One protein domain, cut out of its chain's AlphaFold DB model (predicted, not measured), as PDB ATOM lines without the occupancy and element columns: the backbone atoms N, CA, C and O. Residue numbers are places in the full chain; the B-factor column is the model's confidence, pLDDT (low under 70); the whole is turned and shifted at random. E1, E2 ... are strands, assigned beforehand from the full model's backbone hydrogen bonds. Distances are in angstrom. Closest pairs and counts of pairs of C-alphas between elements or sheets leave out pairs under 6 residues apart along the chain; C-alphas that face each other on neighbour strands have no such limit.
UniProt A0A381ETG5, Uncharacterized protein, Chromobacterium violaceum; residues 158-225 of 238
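Overview. This is residues 158 to 225 of the 238 residues of an uncharacterized protein of Chromobacterium violaceum (UniProt A0A381ETG5). There is little regular structure here: two small antiparallel strand pairs, the hairpin E2 and E3 and the pair E1 and E4, joined by loops, with a long looping stretch at residues 201 to 225. The 68 printed residues hold no named helix and four strands, E1 to E4 in chain order; the class is all strand, with 16 residues in named elements. The whole is compact, radius of gyration of the C-alphas 12.5 A, spanning 33 by 26 by 26 A.

Along the chain. Find C-alpha 164 at (-41.396, 27.639, 45.800), where E1 runs to 166. E2, residues 177 to 181, covers 13.0 A; E3, 190 to 194, covers 12.0 A. E4, 198 to 200, ends at (-39.883, 26.169, 42.028).

Arrangement. In the hairpin, at 141 degrees, look at N 179 and O 192, 2.9 A apart. E1 and E4 stand at 164 degrees; N 165 and O 199 are 2.9 A apart. E1 and E3 are apart; E3 and E4 meet only through their tight link.

Size, cuts and confidence. The farthest C-alphas, Gly 176 and Ala 225, are 35.5 A apart. The printed part has no cut and no long link. Look for pLDDT under 70 at 27 residues, among them 166 to 177 and 219 to 225.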
ATOM      1  N   LYS A 158     -58.409  32.385  41.697       52.72
ATOM      2  CA  LYS A 158     -57.677  31.155  42.027       52.72
ATOM      3  C   LYS A 158     -56.187  31.487  42.054       52.72
ATOM      4  O   LYS A 158     -55.644  31.865  41.012       52.72
ATOM      5  N   SER A 159     -55.562  31.398  43.230       51.62
ATOM      6  CA  SER A 159     -54.131  31.663  43.363       51.62
ATOM      7  C   SER A 159     -53.399  30.746  42.389       51.62
ATOM      8  O   SER A 159     -53.539  29.524  42.443       51.62
ATOM      9  N   SER A 160     -52.745  31.359  41.411       53.72
ATOM     10  CA  SER A 160     -51.993  30.692  40.349       53.72
ATOM     11  C   SER A 160     -50.511  30.958  40.585       53.72
ATOM     12  O   SER A 160     -49.814  31.402  39.678       53.72
ATOM     13  N   ASP A 161     -50.078  30.781  41.831       59.78
ATOM     14  CA  ASP A 161     -48.728  31.105  42.278       59.78
ATOM     15  C   ASP A 161     -47.893  29.815  42.315       59.78
ATOM     16  O   ASP A 161     -48.329  28.836  42.934       59.78
ATOM     17  N   PRO A 162     -46.756  29.742  41.604       63.47
ATOM     18  CA  PRO A 162     -45.892  28.573  41.641       63.47
ATOM     19  C   PRO A 162     -45.365  28.308  43.058       63.47
ATOM     20  O   PRO A 162     -44.882  29.201  43.750       63.47
ATOM     21  N   LEU A 163     -45.441  27.050  43.495       76.12
ATOM     22  CA  LEU A 163     -44.947  26.624  44.799       76.12
ATOM     23  C   LEU A 163     -43.415  26.662  44.793       76.12
ATOM     24  O   LEU A 163     -42.769  25.894  44.077       76.12
ATOM     25  N   MET A 164     -42.840  27.538  45.612       71.81
ATOM     26  CA  MET A 164     -41.396  27.639  45.800       71.81
ATOM     27  C   MET A 164     -40.969  26.933  47.088       71.81
ATOM     28  O   MET A 164     -41.624  27.059  48.123       71.81
ATOM     29  N   VAL A 165     -39.853  26.211  47.024       70.50
ATOM     30  CA  VAL A 165     -39.157  25.666  48.191       70.50
ATOM     31  C   VAL A 165     -37.907  26.506  48.420       70.50
ATOM     32  O   VAL A 165     -37.126  26.715  47.493       70.50
ATOM     33  N   ASP A 166     -37.721  26.987  49.646       67.62
ATOM     34  CA  ASP A 166     -36.463  27.586  50.092       67.62
ATOM     35  C   ASP A 166     -35.593  26.502  50.742       67.62
ATOM     36  O   ASP A 166     -36.085  25.714  51.554       67.62
ATOM     37  N   LEU A 167     -34.320  26.433  50.352       67.44
ATOM     38  CA  LEU A 167     -33.331  25.495  50.888       67.44
ATOM     39  C   LEU A 167     -32.325  26.195  51.821       67.44
ATOM     40  O   LEU A 167     -31.445  25.535  52.378       67.44
ATOM     41  N   GLY A 168     -32.451  27.512  52.016       58.41
ATOM     42  CA  GLY A 168     -31.708  28.281  53.006       58.41
ATOM     43  C   GLY A 168     -32.248  28.087  54.428       58.41
ATOM     44  O   GLY A 168     -33.429  27.847  54.652       58.41
ATOM     45  N   GLY A 169     -31.381  28.220  55.436       52.03
ATOM     46  CA  GLY A 169     -31.738  28.062  56.859       52.03
ATOM     47  C   GLY A 169     -32.598  29.186  57.466       52.03
ATOM     48  O   GLY A 169     -32.661  29.301  58.688       52.03
ATOM     49  N   GLY A 170     -33.222  30.037  56.646       59.56
ATOM     50  CA  GLY A 170     -34.053  31.170  57.056       59.56
ATOM     51  C   GLY A 170     -35.338  31.250  56.232       59.56
ATOM     52  O   GLY A 170     -35.470  30.589  55.213       59.56
ATOM     53  N   ALA A 171     -36.313  32.040  56.682       52.31
ATOM     54  CA  ALA A 171     -37.594  32.174  55.994       52.31
ATOM     55  C   ALA A 171     -37.458  32.972  54.682       52.31
ATOM     56  O   ALA A 171     -37.527  34.197  54.703       52.31
ATOM     57  N   GLY A 172     -37.315  32.285  53.548       53.88
ATOM     58  CA  GLY A 172     -37.883  32.698  52.261       53.88
ATOM     59  C   GLY A 172     -37.462  34.068  51.747       53.88
ATOM     60  O   GLY A 172     -38.316  34.822  51.284       53.88
ATOM     61  N   GLY A 173     -36.181  34.426  51.841       52.41
ATOM     62  CA  GLY A 173     -35.690  35.685  51.282       52.41
ATOM     63  C   GLY A 173     -35.777  35.681  49.751       52.41
ATOM     64  O   GLY A 173     -35.081  34.911  49.085       52.41
ATOM     65  N   LEU A 174     -36.619  36.544  49.173       56.81
ATOM     66  CA  LEU A 174     -36.588  36.857  47.740       56.81
ATOM     67  C   LEU A 174     -35.412  37.811  47.495       56.81
ATOM     68  O   LEU A 174     -35.550  39.023  47.635       56.81
ATOM     69  N   ASP A 175     -34.241  37.263  47.178       57.88
ATOM     70  CA  ASP A 175     -32.961  37.990  47.124       57.88
ATOM     71  C   ASP A 175     -32.779  38.841  45.843       57.88
ATOM     72  O   ASP A 175     -31.727  38.868  45.210       57.88
ATOM     73  N   GLY A 176     -33.848  39.510  45.398       57.38
ATOM     74  CA  GLY A 176     -33.842  40.446  44.266       57.38
ATOM     75  C   GLY A 176     -33.636  39.833  42.872       57.38
ATOM     76  O   GLY A 176     -33.690  40.566  41.883       57.38
ATOM     77  N   ALA A 177     -33.426  38.520  42.755       65.69
ATOM     78  CA  ALA A 177     -33.302  37.853  41.463       65.69
ATOM     79  C   ALA A 177     -34.677  37.665  40.800       65.69
ATOM     80  O   ALA A 177     -35.691  37.428  41.459       65.69
ATOM     81  N   SER A 178     -34.713  37.785  39.473       74.56
ATOM     82  CA  SER A 178     -35.907  37.520  38.672       74.56
ATOM     83  C   SER A 178     -35.573  36.635  37.480       74.56
ATOM     84  O   SER A 178     -34.475  36.712  36.927       74.56
ATOM     85  N   VAL A 179     -36.514  35.776  37.100       82.19
ATOM     86  CA  VAL A 179     -36.397  34.859  35.965       82.19
ATOM     87  C   VAL A 179     -37.531  35.124  34.981       82.19
ATOM     88  O   VAL A 179     -38.666  35.377  35.379       82.19
ATOM     89  N   SER A 180     -37.221  35.094  33.685       85.25
ATOM     90  CA  SER A 180     -38.231  35.198  32.628       85.25
ATOM     91  C   SER A 180     -38.786  33.815  32.316       85.25
ATOM     92  O   SER A 180     -38.036  32.943  31.884       85.25
ATOM     93  N   PHE A 181     -40.082  33.615  32.537       85.50
ATOM     94  CA  PHE A 181     -40.725  32.309  32.411       85.50
ATOM     95  C   PHE A 181     -42.148  32.443  31.857       85.50
ATOM     96  O   PHE A 181     -42.854  33.399  32.191       85.50
ATOM     97  N   ASP A 182     -42.586  31.500  31.019       82.88
ATOM     98  CA  ASP A 182     -43.973  31.449  30.549       82.88
ATOM     99  C   ASP A 182     -44.855  30.840  31.636       82.88
ATOM    100  O   ASP A 182     -45.161  29.645  31.663       82.88
ATOM    101  N   LEU A 183     -45.273  31.690  32.572       80.12
ATOM    102  CA  LEU A 183     -46.114  31.232  33.663       80.12
ATOM    103  C   LEU A 183     -47.460  30.728  33.158       80.12
ATOM    104  O   LEU A 183     -48.048  29.902  33.834       80.12
ATOM    105  N   LEU A 184     -47.988  31.220  32.032       75.06
ATOM    106  CA  LEU A 184     -49.348  30.899  31.603       75.06
ATOM    107  C   LEU A 184     -49.434  29.708  30.647       75.06
ATOM    108  O   LEU A 184     -50.513  29.114  30.570       75.06
ATOM    109  N   GLY A 185     -48.332  29.321  30.008       75.44
ATOM    110  CA  GLY A 185     -48.314  28.345  28.918       75.44
ATOM    111  C   GLY A 185     -48.901  28.921  27.628       75.44
ATOM    112  O   GLY A 185     -49.575  28.214  26.882       75.44
ATOM    113  N   ASN A 186     -48.754  30.232  27.411       76.44
ATOM    114  CA  ASN A 186     -49.292  30.943  26.245       76.44
ATOM    115  C   ASN A 186     -48.198  31.504  25.315       76.44
ATOM    116  O   ASN A 186     -48.501  32.274  24.402       76.44
ATOM    117  N   GLY A 187     -46.938  31.142  25.556       78.81
ATOM    118  CA  GLY A 187     -45.755  31.618  24.847       78.81
ATOM    119  C   GLY A 187     -45.272  33.007  25.275       78.81
ATOM    120  O   GLY A 187     -44.301  33.504  24.703       78.81
ATOM    121  N   GLN A 188     -45.917  33.663  26.250       78.75
ATOM    122  CA  GLN A 188     -45.505  34.982  26.732       78.75
ATOM    123  C   GLN A 188     -44.685  34.865  28.015       78.75
ATOM    124  O   GLN A 188     -45.182  34.464  29.065       78.75
ATOM    125  N   LEU A 189     -43.426  35.292  27.942       83.06
ATOM    126  CA  LEU A 189     -42.540  35.313  29.100       83.06
ATOM    127  C   LEU A 189     -42.912  36.448  30.057       83.06
ATOM    128  O   LEU A 189     -43.096  37.599  29.653       83.06
ATOM    129  N   MET A 190     -42.966  36.120  31.343       79.38
ATOM    130  CA  MET A 190     -43.179  37.053  32.442       79.38
ATOM    131  C   MET A 190     -41.954  37.041  33.355       79.38
ATOM    132  O   MET A 190     -41.377  35.985  33.602       79.38
ATOM    133  N   SER A 191     -41.555  38.209  33.862       80.56
ATOM    134  CA  SER A 191     -40.492  38.291  34.867       80.56
ATOM    135  C   SER A 191     -41.067  37.959  36.240       80.56
ATOM    136  O   SER A 191     -41.966  38.654  36.720       80.56
ATOM    137  N   LEU A 192     -40.576  36.884  36.850       75.50
ATOM    138  CA  LEU A 192     -41.021  36.394  38.148       75.50
ATOM    139  C   LEU A 192     -39.891  36.487  39.171       75.50
ATOM    140  O   LEU A 192     -38.745  36.197  38.823       75.50
ATOM    141  N   PRO A 193     -40.187  36.860  40.427       71.88
ATOM    142  CA  PRO A 193     -39.195  36.820  41.490       71.88
ATOM    143  C   PRO A 193     -38.735  35.377  41.717       71.88
ATOM    144  O   PRO A 193     -39.545  34.449  41.744       71.88
ATOM    145  N   PHE A 194     -37.430  35.195  41.880       72.69
ATOM    146  CA  PHE A 194     -36.798  33.900  42.093       72.69
ATOM    147  C   PHE A 194     -35.807  34.014  43.251       72.69
ATOM    148  O   PHE A 194     -35.081  35.002  43.357       72.69
ATOM    149  N   SER A 195     -35.778  33.028  44.145       69.56
ATOM    150  CA  SER A 195     -34.803  33.022  45.240       69.56
ATOM    151  C   SER A 195     -33.487  32.395  44.792       69.56
ATOM    152  O   SER A 195     -33.473  31.355  44.142       69.56
ATOM    153  N   SER A 196     -32.370  33.006  45.180       67.50
ATOM    154  CA  SER A 196     -31.016  32.490  44.937       67.50
ATOM    155  C   SER A 196     -30.696  31.221  45.743       67.50
ATOM    156  O   SER A 196     -29.756  30.505  45.403       67.50
ATOM    157  N   GLN A 197     -31.463  30.945  46.803       68.12
ATOM    158  CA  GLN A 197     -31.288  29.820  47.735       68.12
ATOM    159  C   GLN A 197     -32.471  28.834  47.691       68.12
ATOM    160  O   GLN A 197     -32.572  27.940  48.528       68.12
ATOM    161  N   GLY A 198     -33.365  28.975  46.711       73.44
ATOM    162  CA  GLY A 198     -34.558  28.149  46.557       73.44
ATOM    163  C   GLY A 198     -34.861  27.829  45.097       73.44
ATOM    164  O   GLY A 198     -34.093  28.151  44.194       73.44
ATOM    165  N   GLY A 199     -35.995  27.179  44.856       75.56
ATOM    166  CA  GLY A 199     -36.446  26.851  43.507       75.56
ATOM    167  C   GLY A 199     -37.934  26.541  43.446       75.56
ATOM    168  O   GLY A 199     -38.565  26.240  44.461       75.56
ATOM    169  N   TRP A 200     -38.514  26.627  42.249       83.75
ATOM    170  CA  TRP A 200     -39.883  26.169  42.028       83.75
ATOM    171  C   TRP A 200     -39.936  24.652  41.992       83.75
ATOM    172  O   TRP A 200     -39.080  23.996  41.398       83.75
ATOM    173  N   LEU A 201     -40.980  24.099  42.599       81.75
ATOM    174  CA  LEU A 201     -41.288  22.696  42.425       81.75
ATOM    175  C   LEU A 201     -41.933  22.524  41.046       81.75
ATOM    176  O   LEU A 201     -42.948  23.160  40.743       81.75
ATOM    177  N   ALA A 202     -41.355  21.651  40.226       83.31
ATOM    178  CA  ALA A 202     -41.806  21.386  38.868       83.31
ATOM    179  C   ALA A 202     -41.802  19.885  38.564       83.31
ATOM    180  O   ALA A 202     -41.023  19.125  39.143       83.31
ATOM    181  N   LEU A 203     -42.682  19.470  37.662       83.00
ATOM    182  CA  LEU A 203     -42.730  18.134  37.091       83.00
ATOM    183  C   LEU A 203     -42.801  18.284  35.580       83.00
ATOM    184  O   LEU A 203     -43.782  18.827  35.078       83.00
ATOM    185  N   ASP A 204     -41.789  17.757  34.901       81.69
ATOM    186  CA  ASP A 204     -41.785  17.603  33.451       81.69
ATOM    187  C   ASP A 204     -42.934  16.662  33.064       81.69
ATOM    188  O   ASP A 204     -42.947  15.480  33.435       81.69
ATOM    189  N   LYS A 205     -43.960  17.218  32.417       80.44
ATOM    190  CA  LYS A 205     -45.208  16.490  32.134       80.44
ATOM    191  C   LYS A 205     -45.263  15.936  30.729       80.44
ATOM    192  O   LYS A 205     -45.982  14.957  30.519       80.44
ATOM    193  N   ASP A 206     -44.567  16.552  29.788       84.31
ATOM    194  CA  ASP A 206     -44.516  16.108  28.399       84.31
ATOM    195  C   ASP A 206     -43.240  15.308  28.075       84.31
ATOM    196  O   ASP A 206     -43.148  14.707  27.005       84.31
ATOM    197  N   SER A 207     -42.342  15.166  29.057       87.25
ATOM    198  CA  SER A 207     -41.100  14.391  29.001       87.25
ATOM    199  C   SER A 207     -40.094  14.920  27.977       87.25
ATOM    200  O   SER A 207     -39.324  14.136  27.409       87.25
ATOM    201  N   ASP A 208     -40.090  16.230  27.717       86.25
ATOM    202  CA  ASP A 208     -39.138  16.869  26.803       86.25
ATOM    203  C   ASP A 208     -37.772  17.183  27.465       86.25
ATOM    204  O   ASP A 208     -36.807  17.569  26.788       86.25
ATOM    205  N   GLY A 209     -37.667  16.961  28.784       87.25
ATOM    206  CA  GLY A 209     -36.478  17.195  29.597       87.25
ATOM    207  C   GLY A 209     -36.285  18.651  30.027       87.25
ATOM    208  O   GLY A 209     -35.198  18.995  30.510       87.25
ATOM    209  N   LYS A 210     -37.278  19.525  29.837       86.62
ATOM    210  CA  LYS A 210     -37.208  20.962  30.117       86.62
ATOM    211  C   LYS A 210     -38.482  21.444  30.799       86.62
ATOM    212  O   LYS A 210     -39.563  21.342  30.260       86.62
ATOM    213  N   ILE A 211     -38.321  22.141  31.920       84.81
ATOM    214  CA  ILE A 211     -39.429  22.887  32.524       84.81
ATOM    215  C   ILE A 211     -39.519  24.238  31.829       84.81
ATOM    216  O   ILE A 211     -38.692  25.121  32.087       84.81
ATOM    217  N   ASN A 212     -40.468  24.384  30.913       84.19
ATOM    218  CA  ASN A 212     -40.530  25.538  30.020       84.19
ATOM    219  C   ASN A 212     -41.841  26.330  30.138       84.19
ATOM    220  O   ASN A 212     -41.859  27.507  29.760       84.19
ATOM    221  N   ASP A 213     -42.880  25.745  30.739       83.00
ATOM    222  CA  ASP A 213     -44.148  26.426  30.951       83.00
ATOM    223  C   ASP A 213     -44.781  26.141  32.318       83.00
ATOM    224  O   ASP A 213     -44.475  25.185  33.035       83.00
ATOM    225  N   GLY A 214     -45.691  27.018  32.739       77.06
ATOM    226  CA  GLY A 214     -46.286  26.903  34.063       77.06
ATOM    227  C   GLY A 214     -47.164  25.662  34.264       77.06
ATOM    228  O   GLY A 214     -47.614  25.424  35.383       77.06
ATOM    229  N   SER A 215     -47.571  24.934  33.226       80.31
ATOM    230  CA  SER A 215     -48.408  23.731  33.371       80.31
ATOM    231  C   SER A 215     -47.664  22.583  34.061       80.31
ATOM    232  O   SER A 215     -48.307  21.643  34.557       80.31
ATOM    233  N   GLU A 216     -46.342  22.724  34.128       82.31
ATOM    234  CA  GLU A 216     -45.352  21.861  34.759       82.31
ATOM    235  C   GLU A 216     -44.983  22.326  36.177       82.31
ATOM    236  O   GLU A 216     -44.391  21.571  36.943       82.31
ATOM    237  N   LEU A 217     -45.365  23.545  36.577       81.94
ATOM    238  CA  LEU A 217     -45.116  24.064  37.924       81.94
ATOM    239  C   LEU A 217     -46.216  23.637  38.903       81.94
ATOM    240  O   LEU A 217     -47.415  23.808  38.656       81.94
ATOM    241  N   PHE A 218     -45.812  23.144  40.073       74.44
ATOM    242  CA  PHE A 218     -46.736  22.916  41.183       74.44
ATOM    243  C   PHE A 218     -47.233  24.259  41.744       74.44
ATOM    244  O   PHE A 218     -46.570  25.280  41.613       74.44
ATOM    245  N   GLY A 219     -48.419  24.285  42.359       62.44
ATOM    246  CA  GLY A 219     -49.052  25.524  42.854       62.44
ATOM    247  C   GLY A 219     -49.918  26.252  41.816       62.44
ATOM    248  O   GLY A 219     -50.834  26.991  42.181       62.44
ATOM    249  N   ARG A 220     -49.762  25.943  40.518       63.19
ATOM    250  CA  ARG A 220     -50.721  26.360  39.486       63.19
ATOM    251  C   ARG A 220     -51.919  25.417  39.454       63.19
ATOM    252  O   ARG A 220     -51.816  24.247  39.089       63.19
ATOM    253  N   SER A 221     -53.094  25.928  39.826       48.25
ATOM    254  CA  SER A 221     -54.325  25.142  39.730       48.25
ATOM    255  C   SER A 221     -54.753  24.971  38.269       48.25
ATOM    256  O   SER A 221     -55.356  25.847  37.652       48.25
ATOM    257  N   ARG A 222     -54.500  23.785  37.715       46.00
ATOM    258  CA  ARG A 222     -55.379  23.236  36.685       46.00
ATOM    259  C   ARG A 222     -56.605  22.723  37.433       46.00
ATOM    260  O   ARG A 222     -56.473  21.949  38.375       46.00
ATOM    261  N   ALA A 223     -57.790  23.218  37.094       37.28
ATOM    262  CA  ALA A 223     -59.033  22.792  37.724       37.28
ATOM    263  C   ALA A 223     -59.344  21.328  37.369       37.28
ATOM    264  O   ALA A 223     -60.179  21.089  36.512       37.28
ATOM    265  N   THR A 224     -58.681  20.354  37.992       37.88
ATOM    266  CA  THR A 224     -59.036  18.937  37.860       37.88
ATOM    267  C   THR A 224     -58.565  18.113  39.057       37.88
ATOM    268  O   THR A 224     -57.378  18.100  39.369       37.88
ATOM    269  N   ALA A 225     -59.532  17.365  39.594       31.72
ATOM    270  CA  ALA A 225     -59.456  16.185  40.456       31.72
ATOM    271  C   ALA A 225     -59.129  16.387  41.947       31.72
ATOM    272  O   ALA A 225     -57.989  16.559  42.368       31.72
TER     273      ALA A 225